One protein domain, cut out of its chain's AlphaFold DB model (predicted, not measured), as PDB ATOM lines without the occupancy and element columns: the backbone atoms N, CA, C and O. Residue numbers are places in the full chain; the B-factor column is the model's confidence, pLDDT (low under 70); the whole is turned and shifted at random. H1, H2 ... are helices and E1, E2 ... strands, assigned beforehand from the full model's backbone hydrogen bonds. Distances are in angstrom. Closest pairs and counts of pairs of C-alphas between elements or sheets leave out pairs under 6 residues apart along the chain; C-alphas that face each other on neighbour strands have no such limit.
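This is residues 178 to 250 of the 720 residues of an uncharacterized protein of Methylobacterium sp. XJLW (UniProt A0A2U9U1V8). A small hairpin of strands, E1 and E2, lies at one side of a group of three helices, in which the long H1 makes the longest axis. H3 packs across the first half of H1, H2 packs on H3, and residues 201 to 209 fold back from the far end of H1 to H2. The printed part has 73 residues with three named helices and two named strands, in the order H1, H2, E1, E2, H3; the sheet, E1 - E2, is antiparallel and the class is mostly helix. The whole is compact, with a radius of gyration of the C-alphas of 12.1 A, and spans 34 by 24 by 18 A.

E1 is residues 221 to 224, 9.5 A from first to last C-alpha, beginning at C-alpha 221 (227.736, 260.850, 234.313). E2 is residues 228 to 231, 10.3 A long. H1, the longest helix, is residues 178 to 200 and runs 32.6 A from C-alpha 178 (214.652, 271.847, 242.983). H2 is residues 210 to 219, 14.3 A long. H3 is residues 238 to 248, 15.4 A long, and ends at C-alpha 248 (214.817, 275.867, 227.094).

E1 and E2 form a hairpin, antiparallel at 144 degrees between their directions. N 222 and O 230 are within hydrogen-bond range at 2.8 A, as are N 230 and O 222 at 2.9 A. The closest C-alphas of H1 and E1 are those of Glu 182 and Leu 224, 7.3 A apart. H1 and E2 are apart, and so are E1 and H3. H1 touches H3 with residues 180 to 188 alone; the closest C-alphas, of Asp 184 and Ala 244, are 5.2 A apart. These helices run the same way at a steep tilt of 67 degrees, only just short of about perpendicular. H2 and H3 touch, closest at the C-alphas of His 214 and Arg 238, 6.1 A apart. They run opposite ways at a steep tilt of 69 degrees, only just short of about perpendicular. H1 and H2 only just touch, with 3 pairs of C-alphas within 8 A, made by residues 186 to 190 of H1 alone; the closest C-alphas are those of Val 190 and Ile 213, 7.3 A apart. Their lines are about perpendicular, at 76 degrees. In H1, H2 and H3 every O i to N i+4 pair is within hydrogen-bond range.

The two C-alphas farthest apart, those of Glu 178 and Gly 202, are 35.9 A apart. The printed part has no cut and no long link. The mean pLDDT of the printed part is 75.7; it is under 70 for 19 residues, among them residues 221 to 232.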
ATOM      1  N   GLU A 178     213.239 272.238 243.071       67.25
ATOM      2  CA  GLU A 178     214.652 271.847 242.983       67.25
ATOM      3  C   GLU A 178     214.884 270.749 241.932       67.25
ATOM      4  O   GLU A 178     215.793 270.838 241.117       67.25
ATOM      5  N   GLY A 179     214.015 269.732 241.874       67.75
ATOM      6  CA  GLY A 179     214.140 268.655 240.889       67.75
ATOM      7  C   GLY A 179     213.915 269.129 239.452       67.75
ATOM      8  O   GLY A 179     214.547 268.610 238.534       67.75
ATOM      9  N   MET A 180     213.035 270.117 239.249       72.00
ATOM     10  CA  MET A 180     212.821 270.728 237.934       72.00
ATOM     11  C   MET A 180     214.008 271.596 237.518       72.00
ATOM     12  O   MET A 180     214.433 271.491 236.374       72.00
ATOM     13  N   GLN A 181     214.558 272.396 238.437       76.50
ATOM     14  CA  GLN A 181     215.742 273.226 238.184       76.50
ATOM     15  C   GLN A 181     216.962 272.378 237.823       76.50
ATOM     16  O   GLN A 181     217.605 272.643 236.813       76.50
ATOM     17  N   GLU A 182     217.217 271.307 238.577       78.38
ATOM     18  CA  GLU A 182     218.286 270.350 238.281       78.38
ATOM     19  C   GLU A 182     218.083 269.717 236.893       78.38
ATOM     20  O   GLU A 182     218.995 269.673 236.074       78.38
ATOM     21  N   THR A 183     216.859 269.292 236.566       79.00
ATOM     22  CA  THR A 183     216.561 268.709 235.245       79.00
ATOM     23  C   THR A 183     216.768 269.717 234.109       79.00
ATOM     24  O   THR A 183     217.296 269.351 233.058       79.00
ATOM     25  N   ASP A 184     216.371 270.973 234.316       79.88
ATOM     26  CA  ASP A 184     216.553 272.061 233.351       79.88
ATOM     27  C   ASP A 184     218.040 272.363 233.135       79.88
ATOM     28  O   ASP A 184     218.476 272.487 231.991       79.88
ATOM     29  N   PHE A 185     218.827 272.399 234.213       81.31
ATOM     30  CA  PHE A 185     220.273 272.597 234.158       81.31
ATOM     31  C   PHE A 185     220.970 271.490 233.359       81.31
ATOM     32  O   PHE A 185     221.707 271.785 232.416       81.31
ATOM     33  N   GLN A 186     220.681 270.217 233.653       82.38
ATOM     34  CA  GLN A 186     221.306 269.093 232.947       82.38
ATOM     35  C   GLN A 186     220.934 269.046 231.463       82.38
ATOM     36  O   GLN A 186     221.766 268.745 230.609       82.38
ATOM     37  N   ILE A 187     219.688 269.375 231.122       83.75
ATOM     38  CA  ILE A 187     219.257 269.439 229.720       83.75
ATOM     39  C   ILE A 187     219.902 270.622 229.006       83.75
ATOM     40  O   ILE A 187     220.328 270.471 227.861       83.75
ATOM     41  N   GLY A 188     220.031 271.759 229.691       82.81
ATOM     42  CA  GLY A 188     220.804 272.900 229.216       82.81
ATOM     43  C   GLY A 188     222.246 272.516 228.883       82.81
ATOM     44  O   GLY A 188     222.724 272.874 227.809       82.81
ATOM     45  N   GLN A 189     222.909 271.716 229.727       83.69
ATOM     46  CA  GLN A 189     224.260 271.218 229.444       83.69
ATOM     47  C   GLN A 189     224.311 270.292 228.225       83.69
ATOM     48  O   GLN A 189     225.173 270.469 227.371       83.69
ATOM     49  N   VAL A 190     223.377 269.343 228.096       83.88
ATOM     50  CA  VAL A 190     223.342 268.421 226.943       83.88
ATOM     51  C   VAL A 190     223.120 269.176 225.628       83.88
ATOM     52  O   VAL A 190     223.784 268.890 224.630       83.88
ATOM     53  N   LEU A 191     222.200 270.147 225.613       83.69
ATOM     54  CA  LEU A 191     221.931 270.982 224.439       83.69
ATOM     55  C   LEU A 191     223.095 271.939 224.142       83.69
ATOM     56  O   LEU A 191     223.455 272.121 222.979       83.69
ATOM     57  N   GLY A 192     223.699 272.521 225.180       83.44
ATOM     58  CA  GLY A 192     224.866 273.393 225.066       83.44
ATOM     59  C   GLY A 192     226.091 272.660 224.524       83.44
ATOM     60  O   GLY A 192     226.766 273.181 223.641       83.44
ATOM     61  N   TYR A 193     226.331 271.428 224.975       84.38
ATOM     62  CA  TYR A 193     227.414 270.581 224.479       84.38
ATOM     63  C   TYR A 193     227.244 270.242 222.993       84.38
ATOM     64  O   TYR A 193     228.189 270.377 222.224       84.38
ATOM     65  N   GLU A 194     226.036 269.870 222.551       84.94
ATOM     66  CA  GLU A 194     225.767 269.622 221.125       84.94
ATOM     67  C   GLU A 194     225.986 270.878 220.275       84.94
ATOM     68  O   GLU A 194     226.524 270.785 219.175       84.94
ATOM     69  N   LYS A 195     225.594 272.051 220.786       85.00
ATOM     70  CA  LYS A 195     225.822 273.323 220.102       85.00
ATOM     71  C   LYS A 195     227.320 273.635 219.982       85.00
ATOM     72  O   LYS A 195     227.769 273.947 218.887       85.00
ATOM     73  N   ALA A 196     228.083 273.472 221.062       83.31
ATOM     74  CA  ALA A 196     229.531 273.687 221.064       83.31
ATOM     75  C   ALA A 196     230.269 272.709 220.132       83.31
ATOM     76  O   ALA A 196     231.163 273.110 219.391       83.31
ATOM     77  N   MET A 197     229.863 271.436 220.115       83.94
ATOM     78  CA  MET A 197     230.412 270.437 219.192       83.94
ATOM     79  C   MET A 197     230.069 270.750 217.734       83.94
ATOM     80  O   MET A 197     230.917 270.605 216.861       83.94
ATOM     81  N   ALA A 198     228.843 271.202 217.457       83.38
ATOM     82  CA  ALA A 198     228.429 271.594 216.114       83.38
ATOM     83  C   ALA A 198     229.206 272.816 215.599       83.38
ATOM     84  O   ALA A 198     229.637 272.815 214.448       83.38
ATOM     85  N   GLU A 199     229.435 273.811 216.461       85.31
ATOM     86  CA  GLU A 199     230.273 274.978 216.159       85.31
ATOM     87  C   GLU A 199     231.729 274.571 215.882       85.31
ATOM     88  O   GLU A 199     232.303 275.021 214.894       85.31
ATOM     89  N   TYR A 200     232.300 273.666 216.685       83.88
ATOM     90  CA  TYR A 200     233.650 273.132 216.466       83.88
ATOM     91  C   TYR A 200     233.775 272.350 215.147       83.88
ATOM     92  O   TYR A 200     234.775 272.461 214.442       83.88
ATOM     93  N   GLU A 201     232.747 271.580 214.791       83.50
ATOM     94  CA  GLU A 201     232.689 270.776 213.565       83.50
ATOM     95  C   GLU A 201     232.227 271.577 212.328       83.50
ATOM     96  O   GLU A 201     232.146 271.016 211.235       83.50
ATOM     97  N   GLY A 202     231.904 272.871 212.470       75.44
ATOM     98  CA  GLY A 202     231.453 273.726 211.366       75.44
ATOM     99  C   GLY A 202     230.102 273.320 210.762       75.44
ATOM    100  O   GLY A 202     229.850 273.566 209.582       75.44
ATOM    101  N   ARG A 203     229.231 272.680 211.546       88.88
ATOM    102  CA  ARG A 203     227.908 272.201 211.113       88.88
ATOM    103  C   ARG A 203     226.780 272.836 211.919       88.88
ATOM    104  O   ARG A 203     226.986 273.355 213.011       88.88
ATOM    105  N   GLU A 204     225.548 272.706 211.433       74.12
ATOM    106  CA  GLU A 204     224.388 273.082 212.242       74.12
ATOM    107  C   GLU A 204     224.180 272.117 213.437       74.12
ATOM    108  O   GLU A 204     224.435 270.904 213.326       74.12
ATOM    109  N   PRO A 205     223.696 272.622 214.592       80.50
ATOM    110  CA  PRO A 205     223.387 271.795 215.755       80.50
ATOM    111  C   PRO A 205     222.320 270.754 215.423       80.50
ATOM    112  O   PRO A 205     221.247 271.083 214.903       80.50
ATOM    113  N   ARG A 206     222.566 269.482 215.758       78.81
ATOM    114  CA  ARG A 206     221.562 268.437 215.536       78.81
ATOM    115  C   ARG A 206     220.406 268.634 216.508       78.81
ATOM    116  O   ARG A 206     220.595 268.812 217.710       78.81
ATOM    117  N   ARG A 207     219.175 268.519 216.004       76.50
ATOM    118  CA  ARG A 207     217.983 268.457 216.860       76.50
ATOM    119  C   ARG A 207     217.939 267.106 217.567       76.50
ATOM    120  O   ARG A 207     217.437 266.128 217.015       76.50
ATOM    121  N   LEU A 208     218.467 267.058 218.787       80.94
ATOM    122  CA  LEU A 208     218.402 265.868 219.631       80.94
ATOM    123  C   LEU A 208     216.938 265.520 219.936       80.94
ATOM    124  O   LEU A 208     216.144 266.372 220.345       80.94
ATOM    125  N   SER A 209     216.565 264.257 219.726       82.25
ATOM    126  CA  SER A 209     215.235 263.778 220.098       82.25
ATOM    127  C   SER A 209     215.119 263.669 221.622       82.25
ATOM    128  O   SER A 209     216.107 263.466 222.328       82.25
ATOM    129  N   ILE A 210     213.890 263.757 222.141       82.50
ATOM    130  CA  ILE A 210     213.619 263.603 223.583       82.50
ATOM    131  C   ILE A 210     214.151 262.260 224.096       82.50
ATOM    132  O   ILE A 210     214.625 262.189 225.223       82.50
ATOM    133  N   ASP A 211     214.096 261.217 223.268       82.06
ATOM    134  CA  ASP A 211     214.532 259.870 223.639       82.06
ATOM    135  C   ASP A 211     216.061 259.776 223.725       82.06
ATOM    136  O   ASP A 211     216.572 259.130 224.632       82.06
ATOM    137  N   VAL A 212     216.786 260.500 222.864       83.56
ATOM    138  CA  VAL A 212     218.257 260.600 222.913       83.56
ATOM    139  C   VAL A 212     218.720 261.405 224.129       83.56
ATOM    140  O   VAL A 212     219.662 261.015 224.816       83.56
ATOM    141  N   ILE A 213     218.048 262.515 224.441       83.00
ATOM    142  CA  ILE A 213     218.363 263.301 225.643       83.00
ATOM    143  C   ILE A 213     218.038 262.481 226.899       83.00
ATOM    144  O   ILE A 213     218.815 262.457 227.851       83.00
ATOM    145  N   HIS A 214     216.907 261.769 226.899       84.88
ATOM    146  CA  HIS A 214     216.512 260.904 228.008       84.88
ATOM    147  C   HIS A 214     217.491 259.749 228.215       84.88
ATOM    148  O   HIS A 214     217.869 259.502 229.359       84.88
ATOM    149  N   SER A 215     217.948 259.095 227.142       82.50
ATOM    150  CA  SER A 215     218.939 258.023 227.242       82.50
ATOM    151  C   SER A 215     220.258 258.543 227.806       82.50
ATOM    152  O   SER A 215     220.756 257.961 228.764       82.50
ATOM    153  N   ARG A 216     220.769 259.682 227.307       81.38
ATOM    154  CA  ARG A 216     221.998 260.309 227.827       81.38
ATOM    155  C   ARG A 216     221.899 260.607 229.317       81.38
ATOM    156  O   ARG A 216     222.744 260.167 230.089       81.38
ATOM    157  N   LEU A 217     220.810 261.247 229.744       80.19
ATOM    158  CA  LEU A 217     220.580 261.558 231.156       80.19
ATOM    159  C   LEU A 217     220.383 260.316 232.032       80.19
ATOM    160  O   LEU A 217     220.488 260.430 233.246       80.19
ATOM    161  N   GLN A 218     220.083 259.142 231.473       80.12
ATOM    162  CA  GLN A 218     220.022 257.889 232.231       80.12
ATOM    163  C   GLN A 218     221.367 257.160 232.304       80.12
ATOM    164  O   GLN A 218     221.616 256.467 233.289       80.12
ATOM    165  N   THR A 219     222.207 257.270 231.273       69.31
ATOM    166  CA  THR A 219     223.410 256.438 231.125       69.31
ATOM    167  C   THR A 219     224.716 257.161 231.435       69.31
ATOM    168  O   THR A 219     225.655 256.517 231.908       69.31
ATOM    169  N   GLU A 220     224.796 258.462 231.157       75.19
ATOM    170  CA  GLU A 220     226.019 259.260 231.282       75.19
ATOM    171  C   GLU A 220     226.215 259.790 232.711       75.19
ATOM    172  O   GLU A 220     225.307 259.762 233.546       75.19
ATOM    173  N   TRP A 221     227.435 260.228 233.025       67.44
ATOM    174  CA  TRP A 221     227.736 260.850 234.313       67.44
ATOM    175  C   TRP A 221     227.179 262.272 234.348       67.44
ATOM    176  O   TRP A 221     227.489 263.087 233.487       67.44
ATOM    177  N   VAL A 222     226.365 262.551 235.360       67.19
ATOM    178  CA  VAL A 222     225.649 263.812 235.549       67.19
ATOM    179  C   VAL A 222     226.204 264.507 236.792       67.19
ATOM    180  O   VAL A 222     226.397 263.862 237.828       67.19
ATOM    181  N   VAL A 223     226.486 265.809 236.697       63.97
ATOM    182  CA  VAL A 223     227.031 266.615 237.804       63.97
ATOM    183  C   VAL A 223     225.879 267.258 238.570       63.97
ATOM    184  O   VAL A 223     225.333 268.245 238.104       63.97
ATOM    185  N   LEU A 224     225.515 266.709 239.727       64.19
ATOM    186  CA  LEU A 224     224.441 267.223 240.583       64.19
ATOM    187  C   LEU A 224     224.848 268.514 241.309       64.19
ATOM    188  O   LEU A 224     226.040 268.741 241.560       64.19
ATOM    189  N   ASP A 225     223.850 269.281 241.759       50.75
ATOM    190  CA  ASP A 225     224.057 270.434 242.637       50.75
ATOM    191  C   ASP A 225     224.954 270.096 243.847       50.75
ATOM    192  O   ASP A 225     224.762 269.108 244.569       50.75
ATOM    193  N   GLY A 226     225.984 270.925 244.055       51.81
ATOM    194  CA  GLY A 226     227.027 270.711 245.065       51.81
ATOM    195  C   GLY A 226     228.237 269.885 244.600       51.81
ATOM    196  O   GLY A 226     229.001 269.413 245.442       51.81
ATOM    197  N   GLY A 227     228.418 269.689 243.286       56.56
ATOM    198  CA  GLY A 227     229.640 269.122 242.692       56.56
ATOM    199  C   GLY A 227     229.762 267.598 242.785       56.56
ATOM    200  O   GLY A 227     230.838 267.042 242.571       56.56
ATOM    201  N   ARG A 228     228.673 266.897 243.118       60.62
ATOM    202  CA  ARG A 228     228.654 265.428 243.193       60.62
ATOM    203  C   ARG A 228     228.333 264.835 241.829       60.62
ATOM    204  O   ARG A 228     227.345 265.215 241.216       60.62
ATOM    205  N   THR A 229     229.098 263.846 241.385       64.38
ATOM    206  CA  THR A 229     228.804 263.115 240.148       64.38
ATOM    207  C   THR A 229     227.957 261.873 240.433       64.38
ATOM    208  O   THR A 229     228.199 261.128 241.385       64.38
ATOM    209  N   SER A 230     226.930 261.645 239.617       62.75
ATOM    210  CA  SER A 230     226.097 260.440 239.662       62.75
ATOM    211  C   SER A 230     226.007 259.810 238.281       62.75
ATOM    212  O   SER A 230     226.006 260.515 237.275       62.75
ATOM    213  N   LYS A 231     225.935 258.479 238.215       68.31
ATOM    214  CA  LYS A 231     225.696 257.773 236.954       68.31
ATOM    215  C   LYS A 231     224.199 257.826 236.643       68.31
ATOM    216  O   LYS A 231     223.420 257.097 237.258       68.31
ATOM    217  N   GLY A 232     223.833 258.688 235.702       69.00
ATOM    218  CA  GLY A 232     222.457 259.018 235.358       69.00
ATOM    219  C   GLY A 232     221.753 259.885 236.408       69.00
ATOM    220  O   GLY A 232     222.064 259.852 237.597       69.00
ATOM    221  N   LEU A 233     220.755 260.649 235.969       75.56
ATOM    222  CA  LEU A 233     219.895 261.464 236.818       75.56
ATOM    223  C   LEU A 233     218.724 260.596 237.341       75.56
ATOM    224  O   LEU A 233     217.854 260.175 236.562       75.56
ATOM    225  N   PRO A 234     218.665 260.278 238.651       65.69
ATOM    226  CA  PRO A 234     217.697 259.322 239.183       65.69
ATOM    227  C   PRO A 234     216.250 259.816 239.039       65.69
ATOM    228  O   PRO A 234     215.882 260.880 239.531       65.69
ATOM    229  N   GLY A 235     215.384 259.006 238.420       69.25
ATOM    230  CA  GLY A 235     213.947 259.296 238.321       69.25
ATOM    231  C   GLY A 235     213.540 260.257 237.199       69.25
ATOM    232  O   GLY A 235     212.387 260.697 237.185       69.25
ATOM    233  N   VAL A 236     214.443 260.569 236.262       74.50
ATOM    234  CA  VAL A 236     214.112 261.305 235.031       74.50
ATOM    235  C   VAL A 236     213.168 260.482 234.172       74.50
ATOM    236  O   VAL A 236     213.410 259.306 233.887       74.50
ATOM    237  N   THR A 237     212.090 261.121 233.725       78.31
ATOM    238  CA  THR A 237     211.128 260.516 232.809       78.31
ATOM    239  C   THR A 237     211.147 261.238 231.475       78.31
ATOM    240  O   THR A 237     211.458 262.422 231.385       78.31
ATOM    241  N   ARG A 238     210.699 260.564 230.418       78.19
ATOM    242  CA  ARG A 238     210.507 261.185 229.101       78.19
ATOM    243  C   ARG A 238     209.701 262.496 229.162       78.19
ATOM    244  O   ARG A 238     209.963 263.430 228.410       78.19
ATOM    245  N   ALA A 239     208.732 262.581 230.078       71.44
ATOM    246  CA  ALA A 239     207.930 263.782 230.302       71.44
ATOM    247  C   ALA A 239     208.712 264.917 230.993       71.44
ATOM    248  O   ALA A 239     208.474 266.075 230.659       71.44
ATOM    249  N   SER A 240     209.647 264.604 231.908       73.31
ATOM    250  CA  SER A 240     210.520 265.623 232.521       73.31
ATOM    251  C   SER A 240     211.428 266.251 231.478       73.31
ATOM    252  O   SER A 240     211.503 267.472 231.379       73.31
ATOM    253  N   VAL A 241     212.029 265.403 230.638       77.31
ATOM    254  CA  VAL A 241     212.905 265.834 229.548       77.31
ATOM    255  C   VAL A 241     212.144 266.687 228.546       77.31
ATOM    256  O   VAL A 241     212.585 267.778 228.211       77.31
ATOM    257  N   ARG A 242     210.951 266.245 228.127       78.38
ATOM    258  CA  ARG A 242     210.087 267.031 227.239       78.38
ATOM    259  C   ARG A 242     209.787 268.417 227.812       78.38
ATOM    260  O   ARG A 242     209.983 269.405 227.118       78.38
ATOM    261  N   GLY A 243     209.333 268.483 229.065       72.88
ATOM    262  CA  GLY A 243     208.962 269.749 229.696       72.88
ATOM    263  C   GLY A 243     210.138 270.719 229.841       72.88
ATOM    264  O   GLY A 243     209.956 271.918 229.666       72.88
ATOM    265  N   ALA A 244     211.332 270.210 230.131       75.00
ATOM    266  CA  ALA A 244     212.553 271.003 230.248       75.00
ATOM    267  C   ALA A 244     213.084 271.489 228.887       75.00
ATOM    268  O   ALA A 244     213.410 272.665 228.734       75.00
ATOM    269  N   VAL A 245     213.075 270.629 227.861       76.62
ATOM    270  CA  VAL A 245     213.417 271.017 226.479       76.62
ATOM    271  C   VAL A 245     212.465 272.104 225.967       76.62
ATOM    272  O   VAL A 245     212.910 273.079 225.371       76.62
ATOM    273  N   GLU A 246     211.164 271.979 226.245       74.06
ATOM    274  CA  GLU A 246     210.156 272.988 225.891       74.06
ATOM    275  C   GLU A 246     210.345 274.329 226.619       74.06
ATOM    276  O   GLU A 246     209.997 275.374 226.068       74.06
ATOM    277  N   ARG A 247     210.894 274.324 227.843       75.56
ATOM    278  CA  ARG A 247     211.268 275.553 228.563       75.56
ATOM    279  C   ARG A 247     212.525 276.198 227.977       75.56
ATOM    280  O   ARG A 247     212.565 277.416 227.867       75.56
ATOM    281  N   SER A 248     213.517 275.394 227.591       70.25
ATOM    282  CA  SER A 248     214.817 275.867 227.094       70.25
ATOM    283  C   SER A 248     214.779 276.365 225.642       70.25
ATOM    284  O   SER A 248     215.356 277.405 225.341       70.25
ATOM    285  N   LEU A 249     214.085 275.661 224.742       66.81
ATOM    286  CA  LEU A 249     214.048 275.966 223.301       66.81
ATOM    287  C   LEU A 249     212.760 276.684 222.857       66.81
ATOM    288  O   LEU A 249     212.569 276.951 221.668       66.81
ATOM    289  N   GLY A 250     211.849 276.962 223.794       60.31
ATOM    290  CA  GLY A 250     210.490 277.411 223.505       60.31
ATOM    291  C   GLY A 250     209.581 276.280 223.007       60.31
ATOM    292  O   GLY A 250     209.988 275.129 222.847       60.31
TER     293      GLY A 250